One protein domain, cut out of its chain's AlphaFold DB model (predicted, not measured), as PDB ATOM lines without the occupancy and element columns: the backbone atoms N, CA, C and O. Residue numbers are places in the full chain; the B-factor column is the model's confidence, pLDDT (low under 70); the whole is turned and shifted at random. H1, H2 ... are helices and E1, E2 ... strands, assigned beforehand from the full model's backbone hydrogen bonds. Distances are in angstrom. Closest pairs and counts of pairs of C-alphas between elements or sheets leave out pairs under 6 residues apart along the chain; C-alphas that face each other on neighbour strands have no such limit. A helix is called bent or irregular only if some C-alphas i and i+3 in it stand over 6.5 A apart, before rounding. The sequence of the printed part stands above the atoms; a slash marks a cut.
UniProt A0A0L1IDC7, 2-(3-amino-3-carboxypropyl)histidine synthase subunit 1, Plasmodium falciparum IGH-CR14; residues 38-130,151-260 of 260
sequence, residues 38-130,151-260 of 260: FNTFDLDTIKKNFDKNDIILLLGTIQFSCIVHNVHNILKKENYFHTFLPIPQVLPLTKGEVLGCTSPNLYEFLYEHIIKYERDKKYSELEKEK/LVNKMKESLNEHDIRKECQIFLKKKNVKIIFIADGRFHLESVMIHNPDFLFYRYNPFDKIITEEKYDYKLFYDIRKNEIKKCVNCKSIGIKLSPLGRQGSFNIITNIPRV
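AT A GLANCE: This is residues 38 to 130 and 151 to 260 of the 260 residues of the protein "2-(3-amino-3-carboxypropyl)histidine synthase subunit 1" of Plasmodium falciparum IGH-CR14 (UniProt A0A0L1IDC7). Picture a small, strongly twisted sheet of four strands with H2 over one face and H6 over the opposite face, while H1 only grazes the sheet; away from it, the bent helix H3 with H5 and H4 makes one arm, and H7 makes another. Residues 222 to 235, of which 222 to 232 belong to H7, stick out, and after them the last stretch folds back with the short H8, which touches no helix. The printed part has 203 residues with eight named helices and four named strands, in the order H1 E1 H2 H3 H4 H5 E2 H6 E3 E4 H7 H8. The sheet runs E1 E2 E3 E4 and is mixed, and the class is mixed, helices and strands. The whole is loose, with a radius of gyration of the C-alphas of 20.6 A and spans of 65 by 52 by 31 A.

IN THESE COORDINATES: Start with the sheet: find C-alpha 55 at (-49.255, -21.561, 36.183), where E1, residues 55 to 60, begins its 17.0 A. E2 is residues 177 to 182, 16.3 A; E3 is residues 200 to 205, 16.6 A; E4 is residues 210 to 214, 12.2 A. Before them lies H1, residues 43 to 49, 10.4 A. H2, residues 62 to 77, spans 23.3 A and is irregular, with C-alphas 63 and 66 standing 7.8 A apart. H3, residues 106 to 130, was assigned as one helix by its hydrogen bonds but is bent, with C-alphas 113 and 116 at 6.7 A; its arms are H3a, residues 106 to 113, 10.5 A, and H3b, residues 116 to 130, 21.3 A. H4 is residues 151 to 155, 6.0 A, and H5 is residues 161 to 174, 20.4 A. H6 is residues 187 to 195, 12.9 A. Look for C-alpha 218 at (-35.390, -3.813, 27.786), from where H7, residues 218 to 232, runs 21.2 A. H8, residues 251 to 255, 6.2 A, ends at C-alpha 255 at (-46.701, 21.854, 41.831).

HOW THE PARTS SIT: In the sheet, E1 and E2 are parallel at 23 degrees; look for N 57 and O 178, 3.0 A apart and within hydrogen-bond range. E2 and E3 are parallel at 24 degrees, with N 181 and O 202 at 2.8 A, and E2, H6, E3 form a strand-helix-strand unit, two parallel neighbour strands with a helix between them in the chain, whose crossover is right-handed. E3 and E4 are an antiparallel hairpin at 149 degrees, with N 203 and O 212 at 2.8 A. H2 is on the sheet at a height of 8.5 A, over E1 and along the strands; its closest pair of C-alphas with E1 is Val 68 and Leu 58, 6.2 A. On the opposite face, H6 has a height of 9.7 A over E2 and E3. H5 is not on the sheet, though only just, with 4 pairs of C-alphas within 10 A. H3a and H5 touch about perpendicular, at 82 degrees, with the C-alphas of Tyr 107 and Arg 165 closest at 5.8 A. H3b and H4 are close but not clearly touching, the C-alphas of Tyr 123 and Val 152 being closest at 7.3 A. H6 and H7 are close but not clearly touching, with the C-alphas of Ile 194 and Tyr 218 closest at 7.7 A. H7 and H8 are apart. Every O i to N i+4 pair is within hydrogen-bond range in H1, H3a, H4, H6, H7 and H8; the counts are 10 of 12 in H2, 10 of 11 in H3b and 9 of 10 in H5.

THE WHOLE: The C-alphas of Glu 129 and Lys 236 are the two farthest apart, at 67.6 A. Residues 131 to 150 are not printed, and C-alphas 130 and 151 stand 13.7 A apart across the cut. Of the links printed whole, H2 to H3 and H7 to H8 are long, with 28 and 18 residues. The mean pLDDT of the printed part is 87.1; look for values under 70 at, for instance, residues 126 to 130 and 151 to 158.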
ATOM      1  N   PHE A  38     -67.651  -8.424  20.863       50.41
ATOM      2  CA  PHE A  38     -68.084  -9.796  21.101       50.41
ATOM      3  C   PHE A  38     -67.406 -10.712  20.081       50.41
ATOM      4  O   PHE A  38     -67.867 -10.823  18.950       50.41
ATOM      5  N   ASN A  39     -66.318 -11.367  20.485       60.44
ATOM      6  CA  ASN A  39     -65.695 -12.443  19.713       60.44
ATOM      7  C   ASN A  39     -65.773 -13.762  20.484       60.44
ATOM      8  O   ASN A  39     -65.722 -13.789  21.716       60.44
ATOM      9  N   THR A  40     -65.865 -14.869  19.750       65.94
ATOM     10  CA  THR A  40     -65.750 -16.215  20.312       65.94
ATOM     11  C   THR A  40     -64.279 -16.550  20.548       65.94
ATOM     12  O   THR A  40     -63.423 -16.315  19.697       65.94
ATOM     13  N   PHE A  41     -63.969 -17.079  21.729       78.25
ATOM     14  CA  PHE A  41     -62.621 -17.522  22.073       78.25
ATOM     15  C   PHE A  41     -62.443 -19.001  21.754       78.25
ATOM     16  O   PHE A  41     -63.320 -19.805  22.072       78.25
ATOM     17  N   ASP A  42     -61.299 -19.358  21.176       83.25
ATOM     18  CA  ASP A  42     -60.947 -20.745  20.907       83.25
ATOM     19  C   ASP A  42     -60.136 -21.343  22.067       83.25
ATOM     20  O   ASP A  42     -58.925 -21.142  22.193       83.25
ATOM     21  N   LEU A  43     -60.824 -22.092  22.931       86.50
ATOM     22  CA  LEU A  43     -60.216 -22.762  24.084       86.50
ATOM     23  C   LEU A  43     -59.181 -23.814  23.691       86.50
ATOM     24  O   LEU A  43     -58.234 -24.037  24.451       86.50
ATOM     25  N   ASP A  44     -59.322 -24.436  22.521       87.81
ATOM     26  CA  ASP A  44     -58.381 -25.461  22.074       87.81
ATOM     27  C   ASP A  44     -57.003 -24.861  21.831       87.81
ATOM     28  O   ASP A  44     -55.992 -25.532  22.036       87.81
ATOM     29  N   THR A  45     -56.941 -23.582  21.459       89.81
ATOM     30  CA  THR A  45     -55.671 -22.888  21.259       89.81
ATOM     31  C   THR A  45     -54.885 -22.787  22.570       89.81
ATOM     32  O   THR A  45     -53.692 -23.072  22.573       89.81
ATOM     33  N   ILE A  46     -55.520 -22.485  23.711       89.19
ATOM     34  CA  ILE A  46     -54.829 -22.524  25.017       89.19
ATOM     35  C   ILE A  46     -54.403 -23.958  25.343       89.19
ATOM     36  O   ILE A  46     -53.239 -24.201  25.655       89.19
ATOM     37  N   LYS A  47     -55.326 -24.918  25.238       90.75
ATOM     38  CA  LYS A  47     -55.085 -26.313  25.641       90.75
ATOM     39  C   LYS A  47     -53.998 -27.013  24.815       90.75
ATOM     40  O   LYS A  47     -53.396 -27.965  25.291       90.75
ATOM     41  N   LYS A  48     -53.762 -26.579  23.574       92.19
ATOM     42  CA  LYS A  48     -52.712 -27.125  22.697       92.19
ATOM     43  C   LYS A  48     -51.331 -26.515  22.949       92.19
ATOM     44  O   LYS A  48     -50.341 -27.142  22.594       92.19
ATOM     45  N   ASN A  49     -51.261 -25.307  23.513       92.44
ATOM     46  CA  ASN A  49     -50.010 -24.548  23.649       92.44
ATOM     47  C   ASN A  49     -49.441 -24.524  25.079       92.44
ATOM     48  O   ASN A  49     -48.292 -24.120  25.261       92.44
ATOM     49  N   PHE A  50     -50.215 -24.929  26.090       94.00
ATOM     50  CA  PHE A  50     -49.799 -24.878  27.493       94.00
ATOM     51  C   PHE A  50     -50.031 -26.206  28.210       94.00
ATOM     52  O   PHE A  50     -51.064 -26.852  28.031       94.00
ATOM     53  N   ASP A  51     -49.078 -26.584  29.058       93.31
ATOM     54  CA  ASP A  51     -49.124 -27.812  29.840       93.31
ATOM     55  C   ASP A  51     -50.005 -27.633  31.077       93.31
ATOM     56  O   ASP A  51     -50.047 -26.571  31.693       93.31
ATOM     57  N   LYS A  52     -50.645 -28.712  31.537       92.75
ATOM     58  CA  LYS A  52     -51.492 -28.686  32.749       92.75
ATOM     59  C   LYS A  52     -50.743 -28.282  34.028       92.75
ATOM     60  O   LYS A  52     -51.372 -27.875  35.005       92.75
ATOM     61  N   ASN A  53     -49.415 -28.417  34.028       94.00
ATOM     62  CA  ASN A  53     -48.530 -28.029  35.129       94.00
ATOM     63  C   ASN A  53     -48.113 -26.550  35.087       94.00
ATOM     64  O   ASN A  53     -47.508 -26.077  36.050       94.00
ATOM     65  N   ASP A  54     -48.391 -25.835  33.993       94.12
ATOM     66  CA  ASP A  54     -48.108 -24.408  33.899       94.12
ATOM     67  C   ASP A  54     -49.028 -23.613  34.835       94.12
ATOM     68  O   ASP A  54     -50.203 -23.939  35.027       94.12
ATOM     69  N   ILE A  55     -48.493 -22.530  35.396       94.38
ATOM     70  CA  ILE A  55     -49.255 -21.561  36.183       94.38
ATOM     71  C   ILE A  55     -49.668 -20.441  35.236       94.38
ATOM     72  O   ILE A  55     -48.830 -19.662  34.782       94.38
ATOM     73  N   ILE A  56     -50.961 -20.359  34.935       93.81
ATOM     74  CA  ILE A  56     -51.489 -19.408  33.955       93.81
ATOM     75  C   ILE A  56     -52.152 -18.216  34.640       93.81
ATOM     76  O   ILE A  56     -52.979 -18.374  35.540       93.81
ATOM     77  N   LEU A  57     -51.834 -17.020  34.145       95.31
ATOM     78  CA  LEU A  57     -52.519 -15.768  34.463       95.31
ATOM     79  C   LEU A  57     -53.130 -15.193  33.187       95.31
ATOM     80  O   LEU A  57     -52.461 -15.107  32.159       95.31
ATOM     81  N   LEU A  58     -54.397 -14.789  33.260       95.81
ATOM     82  CA  LEU A  58     -55.126 -14.222  32.128       95.81
ATOM     83  C   LEU A  58     -55.292 -12.714  32.316       95.81
ATOM     84  O   LEU A  58     -55.764 -12.270  33.362       95.81
ATOM     85  N   LEU A  59     -54.929 -11.948  31.293       97.12
ATOM     86  CA  LEU A  59     -55.088 -10.494  31.216       97.12
ATOM     87  C   LEU A  59     -55.606 -10.113  29.821       97.12
ATOM     88  O   LEU A  59     -55.555 -10.919  28.893       97.12
ATOM     89  N   GLY A  60     -56.082  -8.888  29.642       95.31
ATOM     90  CA  GLY A  60     -56.512  -8.378  28.344       95.31
ATOM     91  C   GLY A  60     -56.889  -6.903  28.377       95.31
ATOM     92  O   GLY A  60     -56.780  -6.224  29.399       95.31
ATOM     93  N   THR A  61     -57.338  -6.389  27.236       92.75
ATOM     94  CA  THR A  61     -57.925  -5.044  27.153       92.75
ATOM     95  C   THR A  61     -59.410  -5.080  27.512       92.75
ATOM     96  O   THR A  61     -60.042  -6.139  27.518       92.75
ATOM     97  N   ILE A  62     -60.004  -3.909  27.766       88.19
ATOM     98  CA  ILE A  62     -61.441  -3.777  28.058       88.19
ATOM     99  C   ILE A  62     -62.331  -4.439  26.995       88.19
ATOM    100  O   ILE A  62     -63.297  -5.120  27.337       88.19
ATOM    101  N   GLN A  63     -61.940  -4.339  25.721       85.94
ATOM    102  CA  GLN A  63     -62.657  -4.925  24.587       85.94
ATOM    103  C   GLN A  63     -62.797  -6.445  24.698       85.94
ATOM    104  O   GLN A  63     -63.779  -6.997  24.205       85.94
ATOM    105  N   PHE A  64     -61.853  -7.104  25.377       90.12
ATOM    106  CA  PHE A  64     -61.799  -8.554  25.551       90.12
ATOM    107  C   PHE A  64     -61.998  -8.999  27.007       90.12
ATOM    108  O   PHE A  64     -61.822 -10.179  27.313       90.12
ATOM    109  N   SER A  65     -62.417  -8.104  27.904       89.06
ATOM    110  CA  SER A  65     -62.632  -8.424  29.322       89.06
ATOM    111  C   SER A  65     -63.616  -9.589  29.510       89.06
ATOM    112  O   SER A  65     -63.313 -10.567  30.196       89.06
ATOM    113  N   CYS A  66     -64.753  -9.576  28.803       88.25
ATOM    114  CA  CYS A  66     -65.715 -10.685  28.838       88.25
ATOM    115  C   CYS A  66     -65.084 -12.025  28.431       88.25
ATOM    116  O   CYS A  66     -65.405 -13.063  29.005       88.25
ATOM    117  N   ILE A  67     -64.167 -12.004  27.462       90.50
ATOM    118  CA  ILE A  67     -63.469 -13.199  26.997       90.50
ATOM    119  C   ILE A  67     -62.516 -13.720  28.074       90.50
ATOM    120  O   ILE A  67     -62.580 -14.904  28.397       90.50
ATOM    121  N   VAL A  68     -61.694 -12.851  28.670       93.31
ATOM    122  CA  VAL A  68     -60.794 -13.201  29.785       93.31
ATOM    123  C   VAL A  68     -61.571 -13.917  30.893       93.31
ATOM    124  O   VAL A  68     -61.185 -15.001  31.333       93.31
ATOM    125  N   HIS A  69     -62.713 -13.355  31.289       92.50
ATOM    126  CA  HIS A  69     -63.581 -13.925  32.314       92.50
ATOM    127  C   HIS A  69     -64.208 -15.264  31.911       92.50
ATOM    128  O   HIS A  69     -64.210 -16.205  32.708       92.50
ATOM    129  N   ASN A  70     -64.721 -15.375  30.687       90.94
ATOM    130  CA  ASN A  70     -65.325 -16.612  30.194       90.94
ATOM    131  C   ASN A  70     -64.302 -17.746  30.116       90.94
ATOM    132  O   ASN A  70     -64.558 -18.840  30.614       90.94
ATOM    133  N   VAL A  71     -63.124 -17.470  29.555       91.81
ATOM    134  CA  VAL A  71     -62.020 -18.432  29.454       91.81
ATOM    135  C   VAL A  71     -61.585 -18.891  30.836       91.81
ATOM    136  O   VAL A  71     -61.484 -20.093  31.078       91.81
ATOM    137  N   HIS A  72     -61.412 -17.952  31.767       93.94
ATOM    138  CA  HIS A  72     -61.090 -18.276  33.150       93.94
ATOM    139  C   HIS A  72     -62.143 -19.197  33.779       93.94
ATOM    140  O   HIS A  72     -61.805 -20.237  34.339       93.94
ATOM    141  N   ASN A  73     -63.428 -18.861  33.658       92.94
ATOM    142  CA  ASN A  73     -64.506 -19.648  34.254       92.94
ATOM    143  C   ASN A  73     -64.582 -21.067  33.678       92.94
ATOM    144  O   ASN A  73     -64.791 -22.016  34.435       92.94
ATOM    145  N   ILE A  74     -64.393 -21.226  32.367       92.19
ATOM    146  CA  ILE A  74     -64.433 -22.539  31.714       92.19
ATOM    147  C   ILE A  74     -63.233 -23.387  32.142       92.19
ATOM    148  O   ILE A  74     -63.429 -24.500  32.625       92.19
ATOM    149  N   LEU A  75     -62.011 -22.850  32.067       92.81
ATOM    150  CA  LEU A  75     -60.798 -23.571  32.478       92.81
ATOM    151  C   LEU A  75     -60.825 -23.955  33.960       92.81
ATOM    152  O   LEU A  75     -60.389 -25.048  34.325       92.81
ATOM    153  N   LYS A  76     -61.386 -23.082  34.805       93.25
ATOM    154  CA  LYS A  76     -61.600 -23.353  36.229       93.25
ATOM    155  C   LYS A  76     -62.618 -24.471  36.445       93.25
ATOM    156  O   LYS A  76     -62.373 -25.356  37.256       93.25
ATOM    157  N   LYS A  77     -63.746 -24.453  35.724       92.88
ATOM    158  CA  LYS A  77     -64.788 -25.490  35.815       92.88
ATOM    159  C   LYS A  77     -64.285 -26.856  35.348       92.88
ATOM    160  O   LYS A  77     -64.658 -27.870  35.923       92.88
ATOM    161  N   GLU A  78     -63.442 -26.876  34.321       91.94
ATOM    162  CA  GLU A  78     -62.820 -28.095  33.797       91.94
ATOM    163  C   GLU A  78     -61.623 -28.578  34.628       91.94
ATOM    164  O   GLU A  78     -61.104 -29.660  34.362       91.94
ATOM    165  N   ASN A  79     -61.173 -27.789  35.611       91.81
ATOM    166  CA  ASN A  79     -59.971 -28.044  36.403       91.81
ATOM    167  C   ASN A  79     -58.750 -28.385  35.525       91.81
ATOM    168  O   ASN A  79     -58.008 -29.331  35.793       91.81
ATOM    169  N   TYR A  80     -58.593 -27.651  34.418       90.94
ATOM    170  CA  TYR A  80     -57.626 -28.004  33.377       90.94
ATOM    171  C   TYR A  80     -56.170 -27.825  33.838       90.94
ATOM    172  O   TYR A  80     -55.336 -28.696  33.588       90.94
ATOM    173  N   PHE A  81     -55.876 -26.716  34.524       91.12
ATOM    174  CA  PHE A  81     -54.564 -26.433  35.111       91.12
ATOM    175  C   PHE A  81     -54.533 -26.856  36.580       91.12
ATOM    176  O   PHE A  81     -55.453 -26.539  37.331       91.12
ATOM    177  N   HIS A  82     -53.450 -27.508  37.010       87.44
ATOM    178  CA  HIS A  82     -53.268 -27.922  38.407       87.44
ATOM    179  C   HIS A  82     -53.188 -26.729  39.366       87.44
ATOM    180  O   HIS A  82     -53.610 -26.814  40.517       87.44
ATOM    181  N   THR A  83     -52.638 -25.611  38.898       85.31
ATOM    182  CA  THR A  83     -52.555 -24.363  39.657       85.31
ATOM    183  C   THR A  83     -53.105 -23.239  38.798       85.31
ATOM    184  O   THR A  83     -52.427 -22.724  37.912       85.31
ATOM    185  N   PHE A  84     -54.360 -22.869  39.059       87.12
ATOM    186  CA  PHE A  84     -55.046 -21.824  38.314       87.12
ATOM    187  C   PHE A  84     -55.337 -20.617  39.203       87.12
ATOM    188  O   PHE A  84     -56.173 -20.673  40.108       87.12
ATOM    189  N   LEU A  85     -54.606 -19.530  38.956       87.88
ATOM    190  CA  LEU A  85     -54.678 -18.314  39.757       87.88
ATOM    191  C   LEU A  85     -55.889 -17.457  39.389       87.88
ATOM    192  O   LEU A  85     -56.288 -17.447  38.224       87.88
ATOM    193  N   PRO A  86     -56.466 -16.707  40.349       92.31
ATOM    194  CA  PRO A  86     -57.522 -15.756  40.038       92.31
ATOM    195  C   PRO A  86     -57.035 -14.683  39.055       92.31
ATOM    196  O   PRO A  86     -55.840 -14.456  38.880       92.31
ATOM    197  N   ILE A  87     -57.980 -14.009  38.404       94.88
ATOM    198  CA  ILE A  87     -57.666 -12.923  37.473       94.88
ATOM    199  C   ILE A  87     -57.182 -11.694  38.276       94.88
ATOM    200  O   ILE A  87     -57.938 -11.228  39.139       94.88
ATOM    201  N   PRO A  88     -55.984 -11.135  37.994       94.38
ATOM    202  CA  PRO A  88     -55.483  -9.927  38.656       94.38
ATOM    203  C   PRO A  88     -56.390  -8.711  38.453       94.38
ATOM    204  O   PRO A  88     -57.064  -8.601  37.435       94.38
ATOM    205  N   GLN A  89     -56.390  -7.758  39.387       92.88
ATOM    206  CA  GLN A  89     -57.172  -6.525  39.264       92.88
ATOM    207  C   GLN A  89     -56.395  -5.327  39.799       92.88
ATOM    208  O   GLN A  89     -55.857  -5.382  40.901       92.88
ATOM    209  N   VAL A  90     -56.409  -4.228  39.047       91.88
ATOM    210  CA  VAL A  90     -55.959  -2.915  39.519       91.88
ATOM    211  C   VAL A  90     -57.162  -1.993  39.535       91.88
ATOM    212  O   VAL A  90     -57.729  -1.711  38.486       91.88
ATOM    213  N   LEU A  91     -57.578  -1.523  40.707       87.06
ATOM    214  CA  LEU A  91     -58.708  -0.599  40.786       87.06
ATOM    215  C   LEU A  91     -58.361   0.745  40.120       87.06
ATOM    216  O   LEU A  91     -57.227   1.212  40.238       87.06
ATOM    217  N   PRO A  92     -59.318   1.389  39.430       88.56
ATOM    218  CA  PRO A  92     -60.740   1.038  39.305       88.56
ATOM    219  C   PRO A  92     -61.070   0.114  38.116       88.56
ATOM    220  O   PRO A  92     -62.239  -0.011  37.761       88.56
ATOM    221  N   LEU A  93     -60.069  -0.491  37.471       89.06
ATOM    222  CA  LEU A  93     -60.265  -1.324  36.286       89.06
ATOM    223  C   LEU A  93     -60.988  -2.632  36.620       89.06
ATOM    224  O   LEU A  93     -60.978  -3.124  37.758       89.06
ATOM    225  N   THR A  94     -61.597  -3.213  35.592       90.38
ATOM    226  CA  THR A  94     -62.195  -4.548  35.668       90.38
ATOM    227  C   THR A  94     -61.101  -5.588  35.924       90.38
ATOM    228  O   THR A  94     -59.933  -5.380  35.595       90.38
ATOM    229  N   LYS A  95     -61.442  -6.737  36.517       93.75
ATOM    230  CA  LYS A  95     -60.459  -7.820  36.681       93.75
ATOM    231  C   LYS A  95     -59.926  -8.237  35.311       93.75
ATOM    232  O   LYS A  95     -60.685  -8.442  34.372       93.75
ATOM    233  N   GLY A  96     -58.614  -8.359  35.211       93.19
ATOM    234  CA  GLY A  96     -57.903  -8.765  34.007       93.19
ATOM    235  C   GLY A  96     -57.680  -7.631  33.020       93.19
ATOM    236  O   GLY A  96     -56.913  -7.813  32.082       93.19
ATOM    237  N   GLU A  97     -58.306  -6.473  33.228       93.94
ATOM    238  CA  GLU A  97     -58.152  -5.316  32.362       93.94
ATOM    239  C   GLU A  97     -56.813  -4.618  32.608       93.94
ATOM    240  O   GLU A  97     -56.392  -4.393  33.745       93.94
ATOM    241  N   VAL A  98     -56.159  -4.240  31.512       94.75
ATOM    242  CA  VAL A  98     -54.900  -3.497  31.515       94.75
ATOM    243  C   VAL A  98     -55.003  -2.280  30.607       94.75
ATOM    244  O   VAL A  98     -55.484  -2.372  29.476       94.75
ATOM    245  N   LEU A  99     -54.467  -1.152  31.083       91.56
ATOM    246  CA  LEU A  99     -54.294   0.079  30.315       91.56
ATOM    247  C   LEU A  99     -52.808   0.336  30.019       91.56
ATOM    248  O   LEU A  99     -51.917  -0.096  30.749       91.56
ATOM    249  N   GLY A 100     -52.514   1.100  28.966       89.81
ATOM    250  CA  GLY A 100     -51.129   1.488  28.666       89.81
ATOM    251  C   GLY A 100     -50.473   2.308  29.786       89.81
ATOM    252  O   GLY A 100     -49.257   2.290  29.938       89.81
ATOM    253  N   CYS A 101     -51.279   3.002  30.596       86.19
ATOM    254  CA  CYS A 101     -50.828   3.784  31.747       86.19
ATOM    255  C   CYS A 101     -50.967   3.064  33.097       86.19
ATOM    256  O   CYS A 101     -50.499   3.595  34.102       86.19
ATOM    257  N   THR A 102     -51.620   1.898  33.139       90.62
ATOM    258  CA  THR A 102     -51.966   1.203  34.387       90.62
ATOM    259  C   THR A 102     -51.842  -0.302  34.189       90.62
ATOM    260  O   THR A 102     -52.647  -0.909  33.480       90.62
ATOM    261  N   SER A 103     -50.859  -0.902  34.857       93.50
ATOM    262  CA  SER A 103     -50.559  -2.334  34.779       93.50
ATOM    263  C   SER A 103     -50.500  -2.944  36.182       93.50
ATOM    264  O   SER A 103     -50.083  -2.258  37.116       93.50
ATOM    265  N   PRO A 104     -50.905  -4.214  36.353       95.00
ATOM    266  CA  PRO A 104     -50.813  -4.900  37.638       95.00
ATOM    267  C   PRO A 104     -49.364  -5.183  38.037       95.00
ATOM    268  O   PRO A 104     -48.540  -5.532  37.185       95.00
ATOM    269  N   ASN A 105     -49.088  -5.116  39.342       95.12
ATOM    270  CA  ASN A 105     -47.876  -5.674  39.935       95.12
ATOM    271  C   ASN A 105     -48.052  -7.190  40.092       95.12
ATOM    272  O   ASN A 105     -48.723  -7.673  41.006       95.12
ATOM    273  N   LEU A 106     -47.480  -7.954  39.163       95.69
ATOM    274  CA  LEU A 106     -47.611  -9.408  39.141       95.69
ATOM    275  C   LEU A 106     -46.728 -10.093  40.189       95.69
ATOM    276  O   LEU A 106     -47.034 -11.220  40.566       95.69
ATOM    277  N   TYR A 107     -45.674  -9.435  40.687       95.12
ATOM    278  CA  TYR A 107     -44.857  -9.972  41.782       95.12
ATOM    279  C   TYR A 107     -45.667 -10.027  43.072       95.12
ATOM    280  O   TYR A 107     -45.794 -11.087  43.677       95.12
ATOM    281  N   GLU A 108     -46.279  -8.904  43.447       92.75
ATOM    282  CA  GLU A 108     -47.147  -8.826  44.622       92.75
ATOM    283  C   GLU A 108     -48.328  -9.795  44.497       92.75
ATOM    284  O   GLU A 108     -48.618 -10.561  45.415       92.75
ATOM    285  N   PHE A 109     -48.946  -9.847  43.313       93.88
ATOM    286  CA  PHE A 109     -50.035 -10.777  43.044       93.88
ATOM    287  C   PHE A 109     -49.622 -12.246  43.224       93.88
ATOM    288  O   PHE A 109     -50.324 -13.009  43.891       93.88
ATOM    289  N   LEU A 110     -48.491 -12.652  42.640       93.69
ATOM    290  CA  LEU A 110     -47.971 -14.018  42.735       93.69
ATOM    291  C   LEU A 110     -47.588 -14.377  44.174       93.69
ATOM    292  O   LEU A 110     -47.840 -15.497  44.623       93.69
ATOM    293  N   TYR A 111     -46.987 -13.427  44.888       91.94
ATOM    294  CA  TYR A 111     -46.579 -13.608  46.270       91.94
ATOM    295  C   TYR A 111     -47.777 -13.892  47.173       91.94
ATOM    296  O   TYR A 111     -47.792 -14.913  47.858       91.94
ATOM    297  N   GLU A 112     -48.811 -13.052  47.113       89.88
ATOM    298  CA  GLU A 112     -49.998 -13.189  47.961       89.88
ATOM    299  C   GLU A 112     -50.789 -14.478  47.685       89.88
ATOM    300  O   GLU A 112     -51.342 -15.063  48.612       89.88
ATOM    301  N   HIS A 113     -50.821 -14.960  46.436       90.00
ATOM    302  CA  HIS A 113     -51.646 -16.119  46.069       90.00
ATOM    303  C   HIS A 113     -50.933 -17.470  46.138       90.00
ATOM    304  O   HIS A 113     -51.606 -18.489  46.289       90.00
ATOM    305  N   ILE A 114     -49.605 -17.512  45.994       88.88
ATOM    306  CA  ILE A 114     -48.846 -18.772  46.001       88.88
ATOM    307  C   ILE A 114     -47.798 -18.770  47.101       88.88
ATOM    308  O   ILE A 114     -47.853 -19.595  48.009       88.88
ATOM    309  N   ILE A 115     -46.832 -17.857  47.016       86.00
ATOM    310  CA  ILE A 115     -45.586 -17.961  47.785       86.00
ATOM    311  C   ILE A 115     -45.864 -17.811  49.279       86.00
ATOM    312  O   ILE A 115     -45.378 -18.605  50.082       86.00
ATOM    313  N   LYS A 116     -46.700 -16.841  49.649       85.44
ATOM    314  CA  LYS A 116     -47.127 -16.611  51.028       85.44
ATOM    315  C   LYS A 116     -47.884 -17.811  51.589       85.44
ATOM    316  O   LYS A 116     -47.576 -18.265  52.682       85.44
ATOM    317  N   TYR A 117     -48.796 -18.391  50.810       82.12
ATOM    318  CA  TYR A 117     -49.528 -19.585  51.229       82.12
ATOM    319  C   TYR A 117     -48.604 -20.798  51.443       82.12
ATOM    320  O   TYR A 117     -48.701 -21.480  52.463       82.12
ATOM    321  N   GLU A 118     -47.674 -21.062  50.518       81.50
ATOM    322  CA  GLU A 118     -46.678 -22.138  50.662       81.50
ATOM    323  C   GLU A 118     -45.782 -21.921  51.891       81.50
ATOM    324  O   GLU A 118     -45.467 -22.863  52.625       81.50
ATOM    325  N   ARG A 119     -45.404 -20.665  52.140       74.25
ATOM    326  CA  ARG A 119     -44.608 -20.232  53.290       74.25
ATOM    327  C   ARG A 119     -45.349 -20.444  54.612       74.25
ATOM    328  O   ARG A 119     -44.773 -21.028  55.532       74.25
ATOM    329  N   ASP A 120     -46.611 -20.039  54.690       77.56
ATOM    330  CA  ASP A 120     -47.453 -20.163  55.887       77.56
ATOM    331  C   ASP A 120     -47.799 -21.627  56.192       77.56
ATOM    332  O   ASP A 120     -47.838 -22.049  57.353       77.56
ATOM    333  N   LYS A 121     -47.988 -22.448  55.150       77.81
ATOM    334  CA  LYS A 121     -48.187 -23.893  55.299       77.81
ATOM    335  C   LYS A 121     -46.948 -24.567  55.885       77.81
ATOM    336  O   LYS A 121     -47.066 -25.286  56.874       77.81
ATOM    337  N   LYS A 122     -45.764 -24.278  55.333       75.88
ATOM    338  CA  LYS A 122     -44.487 -24.793  55.852       75.88
ATOM    339  C   LYS A 122     -44.248 -24.361  57.301       75.88
ATOM    340  O   LYS A 122     -43.769 -25.149  58.109       75.88
ATOM    341  N   TYR A 123     -44.603 -23.123  57.636       68.88
ATOM    342  CA  TYR A 123     -44.547 -22.614  59.006       68.88
ATOM    343  C   TYR A 123     -45.453 -23.418  59.952       68.88
ATOM    344  O   TYR A 123     -45.012 -23.854  61.012       68.88
ATOM    345  N   SER A 124     -46.698 -23.665  59.545       71.88
ATOM    346  CA  SER A 124     -47.676 -24.421  60.339       71.88
ATOM    347  C   SER A 124     -47.274 -25.888  60.546       71.88
ATOM    348  O   SER A 124     -47.605 -26.475  61.572       71.88
ATOM    349  N   GLU A 125     -46.577 -26.495  59.582       75.38
ATOM    350  CA  GLU A 125     -46.015 -27.849  59.699       75.38
ATOM    351  C   GLU A 125     -44.858 -27.883  60.713       75.38
ATOM    352  O   GLU A 125     -44.888 -28.687  61.644       75.38
ATOM    353  N   LEU A 126     -43.926 -26.927  60.628       66.06
ATOM    354  CA  LEU A 126     -42.808 -26.779  61.574       66.06
ATOM    355  C   LEU A 126     -43.263 -26.467  63.013       66.06
ATOM    356  O   LEU A 126     -42.586 -26.833  63.973       66.06
ATOM    357  N   GLU A 127     -44.391 -25.776  63.202       66.00
ATOM    358  CA  GLU A 127     -44.961 -25.550  64.538       66.00
ATOM    359  C   GLU A 127     -45.620 -26.799  65.136       66.00
ATOM    360  O   GLU A 127     -45.585 -26.969  66.354       66.00
ATOM    361  N   LYS A 128     -46.187 -27.693  64.316       63.56
ATOM    362  CA  LYS A 128     -46.764 -28.960  64.798       63.56
ATOM    363  C   LYS A 128     -45.686 -29.941  65.250       63.56
ATOM    364  O   LYS A 128     -45.856 -30.569  66.289       63.56
ATOM    365  N   GLU A 129     -44.560 -29.995  64.541       59.16
ATOM    366  CA  GLU A 129     -43.397 -30.811  64.923       59.16
ATOM    367  C   GLU A 129     -42.835 -30.398  66.300       59.16
ATOM    368  O   GLU A 129     -42.490 -31.252  67.114       59.16
ATOM    369  N   LYS A 130     -42.880 -29.100  66.649       56.03
ATOM    370  CA  LYS A 130     -42.523 -28.608  67.999       56.03
ATOM    371  C   LYS A 130     -43.448 -29.103  69.120       56.03
ATOM    372  O   LYS A 130     -43.048 -29.070  70.282       56.03
ATOM    373  N   LEU A 151     -35.918 -18.233  62.310       57.25
ATOM    374  CA  LEU A 151     -36.631 -18.321  61.037       57.25
ATOM    375  C   LEU A 151     -38.100 -17.910  61.199       57.25
ATOM    376  O   LEU A 151     -38.583 -17.073  60.446       57.25
ATOM    377  N   VAL A 152     -38.771 -18.414  62.234       55.34
ATOM    378  CA  VAL A 152     -40.157 -18.081  62.601       55.34
ATOM    379  C   VAL A 152     -40.338 -16.584  62.874       55.34
ATOM    380  O   VAL A 152     -41.265 -15.967  62.350       55.34
ATOM    381  N   ASN A 153     -39.435 -15.973  63.642       54.19
ATOM    382  CA  ASN A 153     -39.508 -14.544  63.954       54.19
ATOM    383  C   ASN A 153     -39.223 -13.672  62.725       54.19
ATOM    384  O   ASN A 153     -39.923 -12.690  62.499       54.19
ATOM    385  N   LYS A 154     -38.270 -14.080  61.880       57.91
ATOM    386  CA  LYS A 154     -37.984 -13.433  60.591       57.91
ATOM    387  C   LYS A 154     -39.126 -13.614  59.585       57.91
ATOM    388  O   LYS A 154     -39.269 -12.824  58.659       57.91
ATOM    389  N   MET A 155     -39.950 -14.649  59.765       56.44
ATOM    390  CA  MET A 155     -41.092 -14.918  58.901       56.44
ATOM    391  C   MET A 155     -42.322 -14.054  59.199       56.44
ATOM    392  O   MET A 155     -43.136 -13.888  58.291       56.44
ATOM    393  N   LYS A 156     -42.420 -13.485  60.412       49.97
ATOM    394  CA  LYS A 156     -43.510 -12.598  60.867       49.97
ATOM    395  C   LYS A 156     -43.372 -11.136  60.428       49.97
ATOM    396  O   LYS A 156     -44.353 -10.401  60.505       49.97
ATOM    397  N   GLU A 157     -42.191 -10.696  59.993       60.28
ATOM    398  CA  GLU A 157     -42.005  -9.330  59.496       60.28
ATOM    399  C   GLU A 157     -42.660  -9.151  58.120       60.28
ATOM    400  O   GLU A 157     -42.531  -9.999  57.234       60.28
ATOM    401  N   SER A 158     -43.359  -8.027  57.932       63.72
ATOM    402  CA  SER A 158     -43.866  -7.619  56.623       63.72
ATOM    403  C   SER A 158     -42.687  -7.431  55.669       63.72
ATOM    404  O   SER A 158     -41.861  -6.538  55.876       63.72
ATOM    405  N   LEU A 159     -42.598  -8.271  54.637       72.31
ATOM    406  CA  LEU A 159     -41.558  -8.136  53.625       72.31
ATOM    407  C   LEU A 159     -41.730  -6.820  52.864       72.31
ATOM    408  O   LEU A 159     -42.842  -6.423  52.519       72.31
ATOM    409  N   ASN A 160     -40.610  -6.156  52.582       82.62
ATOM    410  CA  ASN A 160     -40.602  -5.024  51.665       82.62
ATOM    411  C   ASN A 160     -40.800  -5.504  50.209       82.62
ATOM    412  O   ASN A 160     -40.586  -6.673  49.879       82.62
ATOM    413  N   GLU A 161     -41.168  -4.580  49.320       82.81
ATOM    414  CA  GLU A 161     -41.406  -4.857  47.893       82.81
ATOM    415  C   GLU A 161     -40.201  -5.517  47.195       82.81
ATOM    416  O   GLU A 161     -40.348  -6.394  46.341       82.81
ATOM    417  N   HIS A 162     -38.987  -5.131  47.584       87.56
ATOM    418  CA  HIS A 162     -37.757  -5.667  47.011       87.56
ATOM    419  C   HIS A 162     -37.522  -7.140  47.386       87.56
ATOM    420  O   HIS A 162     -37.092  -7.932  46.543       87.56
ATOM    421  N   ASP A 163     -37.828  -7.527  48.621       87.44
ATOM    422  CA  ASP A 163     -37.687  -8.898  49.101       87.44
ATOM    423  C   ASP A 163     -38.777  -9.796  48.506       87.44
ATOM    424  O   ASP A 163     -38.460 -10.891  48.037       87.44
ATOM    425  N   ILE A 164     -40.014  -9.292  48.386       89.50
ATOM    426  CA  ILE A 164     -41.096  -9.958  47.639       89.50
ATOM    427  C   ILE A 164     -40.636 -10.266  46.213       89.50
ATOM    428  O   ILE A 164     -40.709 -11.408  45.753       89.50
ATOM    429  N   ARG A 165     -40.087  -9.266  45.514       91.88
ATOM    430  CA  ARG A 165     -39.618  -9.439  44.138       91.88
ATOM    431  C   ARG A 165     -38.524 -10.499  44.027       91.88
ATOM    432  O   ARG A 165     -38.563 -11.311  43.102       91.88
ATOM    433  N   LYS A 166     -37.565 -10.524  44.956       90.88
ATOM    434  CA  LYS A 166     -36.502 -11.542  44.979       90.88
ATOM    435  C   LYS A 166     -37.054 -12.951  45.170       90.88
ATOM    436  O   LYS A 166     -36.626 -13.865  44.464       90.88
ATOM    437  N   GLU A 167     -37.996 -13.137  46.091       90.81
ATOM    438  CA  GLU A 167     -38.641 -14.439  46.294       90.81
ATOM    439  C   GLU A 167     -39.396 -14.883  45.035       90.81
ATOM    440  O   GLU A 167     -39.209 -16.011  44.566       90.81
ATOM    441  N   CYS A 168     -40.153 -13.978  44.409       93.44
ATOM    442  CA  CYS A 168     -40.823 -14.251  43.138       93.44
ATOM    443  C   CYS A 168     -39.839 -14.631  42.027       93.44
ATOM    444  O   CYS A 168     -40.086 -15.593  41.310       93.44
ATOM    445  N   GLN A 169     -38.701 -13.949  41.891       93.88
ATOM    446  CA  GLN A 169     -37.686 -14.300  40.889       93.88
ATOM    447  C   GLN A 169     -37.133 -15.715  41.083       93.88
ATOM    448  O   GLN A 169     -36.892 -16.432  40.110       93.88
ATOM    449  N   ILE A 170     -36.932 -16.141  42.331       92.81
ATOM    450  CA  ILE A 170     -36.506 -17.512  42.640       92.81
ATOM    451  C   ILE A 170     -37.606 -18.506  42.257       92.81
ATOM    452  O   ILE A 170     -37.305 -19.561  41.696       92.81
ATOM    453  N   PHE A 171     -38.866 -18.176  42.538       93.25
ATOM    454  CA  PHE A 171     -40.015 -19.001  42.175       93.25
ATOM    455  C   PHE A 171     -40.165 -19.143  40.651       93.25
ATOM    456  O   PHE A 171     -40.261 -20.262  40.148       93.25
ATOM    457  N   LEU A 172     -40.088 -18.035  39.910       94.25
ATOM    458  CA  LEU A 172     -40.206 -17.986  38.446       94.25
ATOM    459  C   LEU A 172     -39.113 -18.793  37.730       94.25
ATOM    460  O   LEU A 172     -39.352 -19.340  36.661       94.25
ATOM    461  N   LYS A 173     -37.925 -18.936  38.329       93.19
ATOM    462  CA  LYS A 173     -36.866 -19.814  37.796       93.19
ATOM    463  C   LYS A 173     -37.164 -21.306  37.957       93.19
ATOM    464  O   LYS A 173     -36.569 -22.118  37.257       93.19
ATOM    465  N   LYS A 174     -38.019 -21.678  38.914       91.69
ATOM    466  CA  LYS A 174     -38.345 -23.076  39.250       91.69
ATOM    467  C   LYS A 174     -39.670 -23.542  38.651       91.69
ATOM    468  O   LYS A 174     -39.882 -24.746  38.520       91.69
ATOM    469  N   LYS A 175     -40.585 -22.615  38.373       91.94
ATOM    470  CA  LYS A 175     -41.957 -22.889  37.942       91.94
ATOM    471  C   LYS A 175     -42.283 -22.095  36.685       91.94
ATOM    472  O   LYS A 175     -41.964 -20.915  36.591       91.94
ATOM    473  N   ASN A 176     -42.998 -22.730  35.765       92.69
ATOM    474  CA  ASN A 176     -43.434 -22.100  34.526       92.69
ATOM    475  C   ASN A 176     -44.682 -21.249  34.777       92.69
ATOM    476  O   ASN A 176     -45.808 -21.739  34.680       92.69
ATOM    477  N   VAL A 177     -44.485 -19.974  35.114       95.19
ATOM    478  CA  VAL A 177     -45.572 -18.988  35.184       95.19
ATOM    479  C   VAL A 177     -45.680 -18.276  33.839       95.19
ATOM    480  O   VAL A 177     -44.714 -17.665  33.380       95.19
ATOM    481  N   LYS A 178     -46.852 -18.351  33.209       94.94
ATOM    482  CA  LYS A 178     -47.109 -17.795  31.876       94.94
ATOM    483  C   LYS A 178     -48.292 -16.830  31.928       94.94
ATOM    484  O   LYS A 178     -49.363 -17.157  32.440       94.94
ATOM    485  N   ILE A 179     -48.096 -15.636  31.383       97.00
ATOM    486  CA  ILE A 179     -49.128 -14.609  31.254       97.00
ATOM    487  C   ILE A 179     -49.710 -14.699  29.849       97.00
ATOM    488  O   ILE A 179     -48.994 -14.478  28.875       97.00
ATOM    489  N   ILE A 180     -51.002 -14.995  29.733       96.19
ATOM    490  CA  ILE A 180     -51.719 -14.967  28.457       96.19
ATOM    491  C   ILE A 180     -52.509 -13.664  28.393       96.19
ATOM    492  O   ILE A 180     -53.467 -13.452  29.138       96.19
ATOM    493  N   PHE A 181     -52.092 -12.791  27.487       97.19
ATOM    494  CA  PHE A 181     -52.696 -11.499  27.229       97.19
ATOM    495  C   PHE A 181     -53.606 -11.574  26.002       97.19
ATOM    496  O   PHE A 181     -53.156 -11.833  24.887       97.19
ATOM    497  N   ILE A 182     -54.899 -11.359  26.201       95.25
ATOM    498  CA  ILE A 182     -55.923 -11.450  25.161       95.25
ATOM    499  C   ILE A 182     -56.106 -10.059  24.554       95.25
ATOM    500  O   ILE A 182     -56.748  -9.192  25.154       95.25
ATOM    501  N   ALA A 183     -55.495  -9.839  23.387       93.56
ATOM    502  CA  ALA A 183     -55.567  -8.579  22.654       93.56
ATOM    503  C   ALA A 183     -55.122  -8.711  21.191       93.56
ATOM    504  O   ALA A 183     -54.322  -9.571  20.824       93.56
ATOM    505  N   ASP A 184     -55.595  -7.785  20.369       90.62
ATOM    506  CA  ASP A 184     -55.190  -7.585  18.979       90.62
ATOM    507  C   ASP A 184     -53.890  -6.768  18.857       90.62
ATOM    508  O   ASP A 184     -53.051  -7.058  18.006       90.62
ATOM    509  N   GLY A 185     -53.676  -5.795  19.746       91.19
ATOM    510  CA  GLY A 185     -52.485  -4.941  19.786       91.19
ATOM    511  C   GLY A 185     -51.476  -5.270  20.894       91.19
ATOM    512  O   GLY A 185     -51.751  -6.019  21.831       91.19
ATOM    513  N   ARG A 186     -50.290  -4.647  20.811       93.94
ATOM    514  CA  ARG A 186     -49.187  -4.837  21.779       93.94
ATOM    515  C   ARG A 186     -49.053  -3.732  22.822       93.94
ATOM    516  O   ARG A 186     -48.482  -3.981  23.868       93.94
ATOM    517  N   PHE A 187     -49.598  -2.539  22.591       93.69
ATOM    518  CA  PHE A 187     -49.355  -1.375  23.459       93.69
ATOM    519  C   PHE A 187     -49.681  -1.621  24.948       93.69
ATOM    520  O   PHE A 187     -48.898  -1.272  25.825       93.69
ATOM    521  N   HIS A 188     -50.809  -2.276  25.236       94.94
ATOM    522  CA  HIS A 188     -51.204  -2.652  26.601       94.94
ATOM    523  C   HIS A 188     -50.348  -3.773  27.172       94.94
ATOM    524  O   HIS A 188     -50.036  -3.785  28.353       94.94
ATOM    525  N   LEU A 189     -49.962  -4.725  26.329       96.62
ATOM    526  CA  LEU A 189     -49.087  -5.807  26.740       96.62
ATOM    527  C   LEU A 189     -47.699  -5.271  27.109       96.62
ATOM    528  O   LEU A 189     -47.139  -5.662  28.128       96.62
ATOM    529  N   GLU A 190     -47.171  -4.327  26.330       96.31
ATOM    530  CA  GLU A 190     -45.886  -3.680  26.591       96.31
ATOM    531  C   GLU A 190     -45.857  -2.976  27.949       96.31
ATOM    532  O   GLU A 190     -44.847  -3.083  28.642       96.31
ATOM    533  N   SER A 191     -46.950  -2.341  28.390       95.62
ATOM    534  CA  SER A 191     -46.991  -1.742  29.732       95.62
ATOM    535  C   SER A 191     -46.853  -2.795  30.838       95.62
ATOM    536  O   SER A 191     -46.078  -2.597  31.777       95.62
ATOM    537  N   VAL A 192     -47.510  -3.956  30.701       96.62
ATOM    538  CA  VAL A 192     -47.359  -5.070  31.659       96.62
ATOM    539  C   VAL A 192     -45.955  -5.656  31.620       96.62
ATOM    540  O   VAL A 192     -45.403  -5.915  32.686       96.62
ATOM    541  N   MET A 193     -45.374  -5.837  30.430       97.38
ATOM    542  CA  MET A 193     -44.009  -6.354  30.272       97.38
ATOM    543  C   MET A 193     -42.993  -5.428  30.950       97.38
ATOM    544  O   MET A 193     -42.202  -5.881  31.771       97.38
ATOM    545  N   ILE A 194     -43.075  -4.116  30.697       95.75
ATOM    546  CA  ILE A 194     -42.200  -3.110  31.324       95.75
ATOM    547  C   ILE A 194     -42.289  -3.167  32.853       95.75
ATOM    548  O   ILE A 194     -41.263  -3.098  33.529       95.75
ATOM    549  N   HIS A 195     -43.499  -3.300  33.399       94.88
ATOM    550  CA  HIS A 195     -43.710  -3.369  34.845       94.88
ATOM    551  C   HIS A 195     -43.257  -4.716  35.445       94.88
ATOM    552  O   HIS A 195     -42.796  -4.766  36.585       94.88
ATOM    553  N   ASN A 196     -43.333  -5.809  34.677       96.25
ATOM    554  CA  ASN A 196     -43.133  -7.183  35.147       96.25
ATOM    555  C   ASN A 196     -42.121  -7.966  34.279       96.25
ATOM    556  O   ASN A 196     -42.494  -8.958  33.651       96.25
ATOM    557  N   PRO A 197     -40.834  -7.572  34.247       95.44
ATOM    558  CA  PRO A 197     -39.876  -8.076  33.258       95.44
ATOM    559  C   PRO A 197     -39.474  -9.550  33.387       95.44
ATOM    560  O   PRO A 197     -38.973 -10.118  32.420       95.44
ATOM    561  N   ASP A 198     -39.669 -10.163  34.557       95.38
ATOM    562  CA  ASP A 198     -39.212 -11.528  34.846       95.38
ATOM    563  C   ASP A 198     -40.237 -12.615  34.439       95.38
ATOM    564  O   ASP A 198     -39.964 -13.807  34.579       95.38
ATOM    565  N   PHE A 199     -41.420 -12.224  33.947       96.06
ATOM    566  CA  PHE A 199     -42.498 -13.140  33.555       96.06
ATOM    567  C   PHE A 199     -42.455 -13.490  32.062       96.06
ATOM    568  O   PHE A 199     -41.999 -12.704  31.231       96.06
ATOM    569  N   LEU A 200     -42.991 -14.664  31.706       96.88
ATOM    570  CA  LEU A 200     -43.184 -15.070  30.314       96.88
ATOM    571  C   LEU A 200     -44.532 -14.571  29.797       96.88
ATOM    572  O   LEU A 200     -45.571 -14.857  30.395       96.88
ATOM    573  N   PHE A 201     -44.516 -13.862  28.670       97.69
ATOM    574  CA  PHE A 201     -45.706 -13.266  28.075       97.69
ATOM    575  C   PHE A 201     -46.077 -13.940  26.766       97.69
ATOM    576  O   PHE A 201     -45.242 -14.164  25.892       97.69
ATOM    577  N   TYR A 202     -47.367 -14.196  26.619       97.62
ATOM    578  CA  TYR A 202     -47.984 -14.696  25.408       97.62
ATOM    579  C   TYR A 202     -49.138 -13.780  25.043       97.62
ATOM    580  O   TYR A 202     -49.909 -13.377  25.912       97.62
ATOM    581  N   ARG A 203     -49.296 -13.468  23.761       96.69
ATOM    582  CA  ARG A 203     -50.454 -12.743  23.250       96.69
ATOM    583  C   ARG A 203     -51.325 -13.688  22.456       96.69
ATOM    584  O   ARG A 203     -50.855 -14.291  21.500       96.69
ATOM    585  N   TYR A 204     -52.592 -13.786  22.833       95.25
ATOM    586  CA  TYR A 204     -53.614 -14.422  22.014       95.25
ATOM    587  C   TYR A 204     -54.363 -13.336  21.247       95.25
ATOM    588  O   TYR A 204     -54.997 -12.483  21.874       95.25
ATOM    589  N   ASN A 205     -54.313 -13.384  19.914       91.81
ATOM    590  CA  ASN A 205     -55.132 -12.523  19.066       91.81
ATOM    591  C   ASN A 205     -56.514 -13.168  18.841       91.81
ATOM    592  O   ASN A 205     -56.582 -14.186  18.149       91.81
ATOM    593  N   PRO A 206     -57.624 -12.592  19.344       87.56
ATOM    594  CA  PRO A 206     -58.960 -13.166  19.169       87.56
ATOM    595  C   PRO A 206     -59.473 -13.185  17.731       87.56
ATOM    596  O   PRO A 206     -60.426 -13.910  17.455       87.56
ATOM    597  N   PHE A 207     -58.885 -12.394  16.834       86.88
ATOM    598  CA  PHE A 207     -59.269 -12.367  15.425       86.88
ATOM    599  C   PHE A 207     -58.631 -13.515  14.643       86.88
ATOM    600  O   PHE A 207     -59.333 -14.287  13.995       86.88
ATOM    601  N   ASP A 208     -57.313 -13.666  14.771       87.19
ATOM    602  CA  ASP A 208     -56.559 -14.670  14.013       87.19
ATOM    603  C   ASP A 208     -56.488 -16.022  14.738       87.19
ATOM    604  O   ASP A 208     -56.107 -17.025  14.143       87.19
ATOM    605  N   LYS A 209     -56.850 -16.053  16.031       89.12
ATOM    606  CA  LYS A 209     -56.752 -17.216  16.935       89.12
ATOM    607  C   LYS A 209     -55.326 -17.749  17.082       89.12
ATOM    608  O   LYS A 209     -55.105 -18.934  17.312       89.12
ATOM    609  N   ILE A 210     -54.345 -16.858  16.962       90.25
ATOM    610  CA  ILE A 210     -52.922 -17.183  17.070       90.25
ATOM    611  C   ILE A 210     -52.413 -16.763  18.447       90.25
ATOM    612  O   ILE A 210     -52.725 -15.667  18.923       90.25
ATOM    613  N   ILE A 211     -51.602 -17.632  19.057       95.12
ATOM    614  CA  ILE A 211     -50.792 -17.307  20.232       95.12
ATOM    615  C   ILE A 211     -49.358 -17.040  19.794       95.12
ATOM    616  O   ILE A 211     -48.742 -17.876  19.138       95.12
ATOM    617  N   THR A 212     -48.819 -15.891  20.189       95.75
ATOM    618  CA  THR A 212     -47.411 -15.534  20.002       95.75
ATOM    619  C   THR A 212     -46.733 -15.352  21.352       95.75
ATOM    620  O   THR A 212     -47.315 -14.763  22.257       95.75
ATOM    621  N   GLU A 213     -45.506 -15.851  21.509       97.12
ATOM    622  CA  GLU A 213     -44.645 -15.458  22.630       97.12
ATOM    623  C   GLU A 213     -44.158 -14.025  22.393       97.12
ATOM    624  O   GLU A 213     -43.706 -13.680  21.298       97.12
ATOM    625  N   GLU A 214     -44.261 -13.182  23.411       97.44
ATOM    626  CA  GLU A 214     -43.992 -11.753  23.309       97.44
ATOM    627  C   GLU A 214     -42.811 -11.373  24.194       97.44
ATOM    628  O   GLU A 214     -42.719 -11.756  25.360       97.44
ATOM    629  N   LYS A 215     -41.891 -10.599  23.614       96.50
ATOM    630  CA  LYS A 215     -40.699 -10.093  24.294       96.50
ATOM    631  C   LYS A 215     -40.635  -8.582  24.171       96.50
ATOM    632  O   LYS A 215     -41.070  -7.998  23.173       96.50
ATOM    633  N   TYR A 216     -40.048  -7.968  25.190       95.94
ATOM    634  CA  TYR A 216     -39.739  -6.551  25.205       95.94
ATOM    635  C   TYR A 216     -38.224  -6.356  25.218       95.94
ATOM    636  O   TYR A 216     -37.518  -6.994  26.000       95.94
ATOM    637  N   ASP A 217     -37.714  -5.485  24.350       96.00
ATOM    638  CA  ASP A 217     -36.289  -5.160  24.331       96.00
ATOM    639  C   ASP A 217     -35.977  -4.133  25.426       96.00
ATOM    640  O   ASP A 217     -35.958  -2.918  25.211       96.00
ATOM    641  N   TYR A 218     -35.745  -4.642  26.637       95.25
ATOM    642  CA  TYR A 218     -35.390  -3.813  27.786       95.25
ATOM    643  C   TYR A 218     -34.074  -3.065  27.572       95.25
ATOM    644  O   TYR A 218     -33.933  -1.942  28.055       95.25
ATOM    645  N   LYS A 219     -33.117  -3.650  26.841       95.81
ATOM    646  CA  LYS A 219     -31.826  -3.006  26.582       95.81
ATOM    647  C   LYS A 219     -32.036  -1.765  25.724       95.81
ATOM    648  O   LYS A 219     -31.662  -0.674  26.149       95.81
ATOM    649  N   LEU A 220     -32.720  -1.917  24.591       96.12
ATOM    650  CA  LEU A 220     -33.077  -0.804  23.717       96.12
ATOM    651  C   LEU A 220     -33.903   0.248  24.464       96.12
ATOM    652  O   LEU A 220     -33.624   1.441  24.347       96.12
ATOM    653  N   PHE A 221     -34.875  -0.174  25.276       94.56
ATOM    654  CA  PHE A 221     -35.673   0.738  26.095       94.56
ATOM    655  C   PHE A 221     -34.806   1.587  27.033       94.56
ATOM    656  O   PHE A 221     -34.913   2.816  27.026       94.56
ATOM    657  N   TYR A 222     -33.919   0.966  27.818       95.31
ATOM    658  CA  TYR A 222     -33.031   1.698  28.721       95.31
ATOM    659  C   TYR A 222     -32.036   2.579  27.967       95.31
ATOM    660  O   TYR A 222     -31.761   3.690  28.422       95.31
ATOM    661  N   ASP A 223     -31.521   2.125  26.827       97.19
ATOM    662  CA  ASP A 223     -30.576   2.886  26.011       97.19
ATOM    663  C   ASP A 223     -31.231   4.144  25.431       97.19
ATOM    664  O   ASP A 223     -30.679   5.239  25.568       97.19
ATOM    665  N   ILE A 224     -32.451   4.033  24.888       96.31
ATOM    666  CA  ILE A 224     -33.242   5.186  24.430       96.31
ATOM    667  C   ILE A 224     -33.458   6.164  25.587       96.31
ATOM    668  O   ILE A 224     -33.145   7.347  25.459       96.31
ATOM    669  N   ARG A 225     -33.932   5.690  26.749       95.19
ATOM    670  CA  ARG A 225     -34.211   6.560  27.906       95.19
ATOM    671  C   ARG A 225     -32.953   7.257  28.420       95.19
ATOM    672  O   ARG A 225     -32.991   8.457  28.675       95.19
ATOM    673  N   LYS A 226     -31.831   6.541  28.527       96.25
ATOM    674  CA  LYS A 226     -30.536   7.121  28.919       96.25
ATOM    675  C   LYS A 226     -30.066   8.170  27.918       96.25
ATOM    676  O   LYS A 226     -29.563   9.209  28.336       96.25
ATOM    677  N   ASN A 227     -30.221   7.919  26.620       95.94
ATOM    678  CA  ASN A 227     -29.829   8.867  25.579       95.94
ATOM    679  C   ASN A 227     -30.690  10.135  25.610       95.94
ATOM    680  O   ASN A 227     -30.137  11.229  25.530       95.94
ATOM    681  N   GLU A 228     -32.006  10.014  25.800       93.81
ATOM    682  CA  GLU A 228     -32.888  11.177  25.961       93.81
ATOM    683  C   GLU A 228     -32.555  11.977  27.227       93.81
ATOM    684  O   GLU A 228     -32.444  13.199  27.166       93.81
ATOM    685  N   ILE A 229     -32.283  11.310  28.355       94.00
ATOM    686  CA  ILE A 229     -31.836  11.992  29.581       94.00
ATOM    687  C   ILE A 229     -30.530  12.753  29.326       94.00
ATOM    688  O   ILE A 229     -30.447  13.929  29.670       94.00
ATOM    689  N   LYS A 230     -29.535  12.128  28.678       94.50
ATOM    690  CA  LYS A 230     -28.241  12.760  28.352       94.50
ATOM    691  C   LYS A 230     -28.393  14.021  27.502       94.50
ATOM    692  O   LYS A 230     -27.692  14.995  27.760       94.50
ATOM    693  N   LYS A 231     -29.304  14.025  26.521       91.25
ATOM    694  CA  LYS A 231     -29.607  15.220  25.710       91.25
ATOM    695  C   LYS A 231     -30.134  16.369  26.573       91.25
ATOM    696  O   LYS A 231     -29.800  17.522  26.318       91.25
ATOM    697  N   CYS A 232     -30.914  16.048  27.604       89.94
ATOM    698  CA  CYS A 232     -31.566  17.027  28.466       89.94
ATOM    699  C   CYS A 232     -30.681  17.588  29.594       89.94
ATOM    700  O   CYS A 232     -31.024  18.632  30.140       89.94
ATOM    701  N   VAL A 233     -29.551  16.951  29.940       90.25
ATOM    702  CA  VAL A 233     -28.687  17.375  31.071       90.25
ATOM    703  C   VAL A 233     -28.218  18.831  30.941       90.25
ATOM    704  O   VAL A 233     -28.120  19.533  31.941       90.25
ATOM    705  N   ASN A 234     -27.968  19.297  29.715       86.75
ATOM    706  CA  ASN A 234     -27.462  20.648  29.448       86.75
ATOM    707  C   ASN A 234     -28.556  21.634  28.995       86.75
ATOM    708  O   ASN A 234     -28.248  22.731  28.521       86.75
ATOM    709  N   CYS A 235     -29.835  21.257  29.088       88.88
ATOM    710  CA  CYS A 235     -30.931  22.144  28.716       88.88
ATOM    711  C   CYS A 235     -31.060  23.292  29.725       88.88
ATOM    712  O   CYS A 235     -31.218  23.073  30.920       88.88
ATOM    713  N   LYS A 236     -31.043  24.531  29.221       87.56
ATOM    714  CA  LYS A 236     -31.215  25.749  30.035       87.56
ATOM    715  C   LYS A 236     -32.681  26.106  30.292       87.56
ATOM    716  O   LYS A 236     -32.973  26.908  31.167       87.56
ATOM    717  N   SER A 237     -33.591  25.542  29.503       86.12
ATOM    718  CA  SER A 237     -35.027  25.805  29.560       86.12
ATOM    719  C   SER A 237     -35.798  24.495  29.476       86.12
ATOM    720  O   SER A 237     -35.479  23.650  28.636       86.12
ATOM    721  N   ILE A 238     -36.833  24.349  30.301       86.31
ATOM    722  CA  ILE A 238     -37.686  23.159  30.355       86.31
ATOM    723  C   ILE A 238     -39.129  23.587  30.078       86.31
ATOM    724  O   ILE A 238     -39.653  24.486  30.731       86.31
ATOM    725  N   GLY A 239     -39.776  22.939  29.108       85.94
ATOM    726  CA  GLY A 239     -41.207  23.087  28.854       85.94
ATOM    727  C   GLY A 239     -41.981  21.931  29.482       85.94
ATOM    728  O   GLY A 239     -41.745  20.775  29.138       85.94
ATOM    729  N   ILE A 240     -42.919  22.226  30.381       84.69
ATOM    730  CA  ILE A 240     -43.789  21.213  30.992       84.69
ATOM    731  C   ILE A 240     -45.116  21.199  30.234       84.69
ATOM    732  O   ILE A 240     -45.856  22.182  30.237       84.69
ATOM    733  N   LYS A 241     -45.429  20.078  29.579       82.62
ATOM    734  CA  LYS A 241     -46.698  19.894  28.866       82.62
ATOM    735  C   LYS A 241     -47.718  19.217  29.778       82.62
ATOM    736  O   LYS A 241     -47.582  18.037  30.087       82.62
ATOM    737  N   LEU A 242     -48.765  19.949  30.147       82.19
ATOM    738  CA  LEU A 242     -49.940  19.406  30.827       82.19
ATOM    739  C   LEU A 242     -51.057  19.155  29.810       82.19
ATOM    740  O   LEU A 242     -51.442  20.065  29.077       82.19
ATOM    741  N   SER A 243     -51.585  17.931  29.765       78.44
ATOM    742  CA  SER A 243     -52.801  17.632  29.003       78.44
ATOM    743  C   SER A 243     -54.026  18.001  29.846       78.44
ATOM    744  O   SER A 243     -54.166  17.450  30.938       78.44
ATOM    745  N   PRO A 244     -54.923  18.886  29.371       70.88
ATOM    746  CA  PRO A 244     -56.195  19.150  30.040       70.88
ATOM    747  C   PRO A 244     -57.248  18.065  29.747       70.88
ATOM    748  O   PRO A 244     -58.386  18.194  30.185       70.88
ATOM    749  N   LEU A 245     -56.914  17.031  28.960       69.31
ATOM    750  CA  LEU A 245     -57.862  15.990  28.563       69.31
ATOM    751  C   LEU A 245     -58.096  14.997  29.707       69.31
ATOM    752  O   LEU A 245     -57.201  14.232  30.081       69.31
ATOM    753  N   GLY A 246     -59.327  15.000  30.222       65.94
ATOM    754  CA  GLY A 246     -59.805  14.088  31.257       65.94
ATOM    755  C   GLY A 246     -58.863  13.993  32.456       65.94
ATOM    756  O   GLY A 246     -58.431  15.001  33.006       65.94
ATOM    757  N   ARG A 247     -58.523  12.761  32.860       68.31
ATOM    758  CA  ARG A 247     -57.643  12.484  34.015       68.31
ATOM    759  C   ARG A 247     -56.172  12.249  33.636       68.31
ATOM    760  O   ARG A 247     -55.453  11.591  34.379       68.31
ATOM    761  N   GLN A 248     -55.720  12.733  32.475       72.94
ATOM    762  CA  GLN A 248     -54.330  12.539  32.023       72.94
ATOM    763  C   GLN A 248     -53.329  13.464  32.732       72.94
ATOM    764  O   GLN A 248     -52.147  13.139  32.826       72.94
ATOM    765  N   GLY A 249     -53.785  14.629  33.193       69.25
ATOM    766  CA  GLY A 249     -52.966  15.629  33.869       69.25
ATOM    767  C   GLY A 249     -53.180  15.639  35.382       69.25
ATOM    768  O   GLY A 249     -54.314  15.569  35.847       69.25
ATOM    769  N   SER A 250     -52.100  15.785  36.156       77.25
ATOM    770  CA  SER A 250     -52.169  16.013  37.605       77.25
ATOM    771  C   SER A 250     -51.467  17.317  37.965       77.25
ATOM    772  O   SER A 250     -50.244  17.426  37.871       77.25
ATOM    773  N   PHE A 251     -52.247  18.309  38.401       78.19
ATOM    774  CA  PHE A 251     -51.706  19.585  38.877       78.19
ATOM    775  C   PHE A 251     -50.800  19.401  40.096       78.19
ATOM    776  O   PHE A 251     -49.772  20.065  40.179       78.19
ATOM    777  N   ASN A 252     -51.116  18.439  40.969       81.56
ATOM    778  CA  ASN A 252     -50.311  18.125  42.150       81.56
ATOM    779  C   ASN A 252     -48.887  17.680  41.782       81.56
ATOM    780  O   ASN A 252     -47.931  17.992  42.487       81.56
ATOM    781  N   ILE A 253     -48.723  16.963  40.664       81.12
ATOM    782  CA  ILE A 253     -47.389  16.573  40.188       81.12
ATOM    783  C   ILE A 253     -46.626  17.815  39.724       81.12
ATOM    784  O   ILE A 253     -45.460  17.975  40.067       81.12
ATOM    785  N   ILE A 254     -47.282  18.722  38.997       80.69
ATOM    786  CA  ILE A 254     -46.649  19.948  38.495       80.69
ATOM    787  C   ILE A 254     -46.232  20.877  39.631       80.69
ATOM    788  O   ILE A 254     -45.151  21.453  39.566       80.69
ATOM    789  N   THR A 255     -47.051  21.019  40.673       80.81
ATOM    790  CA  THR A 255     -46.701  21.854  41.831       80.81
ATOM    791  C   THR A 255     -45.482  21.333  42.586       80.81
ATOM    792  O   THR A 255     -44.781  22.127  43.203       80.81
ATOM    793  N   ASN A 256     -45.211  20.027  42.506       82.62
ATOM    794  CA  ASN A 256     -44.052  19.396  43.135       82.62
ATOM    795  C   ASN A 256     -42.779  19.474  42.280       82.62
ATOM    796  O   ASN A 256     -41.702  19.138  42.771       82.62
ATOM    797  N   ILE A 257     -42.872  19.895  41.015       79.44
ATOM    798  CA  ILE A 257     -41.688  20.122  40.185       79.44
ATOM    799  C   ILE A 257     -41.067  21.457  40.621       79.44
ATOM    800  O   ILE A 257     -41.751  22.484  40.556       79.44
ATOM    801  N   PRO A 258     -39.792  21.473  41.059       70.44
ATOM    802  CA  PRO A 258     -39.130  22.698  41.487       70.44
ATOM    803  C   PRO A 258     -39.182  23.746  40.376       70.44
ATOM    804  O   PRO A 258     -38.815  23.469  39.232       70.44
ATOM    805  N   ARG A 259     -39.645  24.952  40.711       67.06
ATOM    806  CA  ARG A 259     -39.522  26.104  39.816       67.06
ATOM    807  C   ARG A 259     -38.076  26.579  39.908       67.06
ATOM    808  O   ARG A 259     -37.660  27.015  40.979       67.06
ATOM    809  N   VAL A 260     -37.331  26.390  38.822       58.16
ATOM    810  CA  VAL A 260     -35.954  26.881  38.658       58.16
ATOM    811  C   VAL A 260     -35.989  28.348  38.260       58.16
ATOM    812  O   VAL A 260     -36.853  28.687  37.417       58.16
TER     813      VAL A 260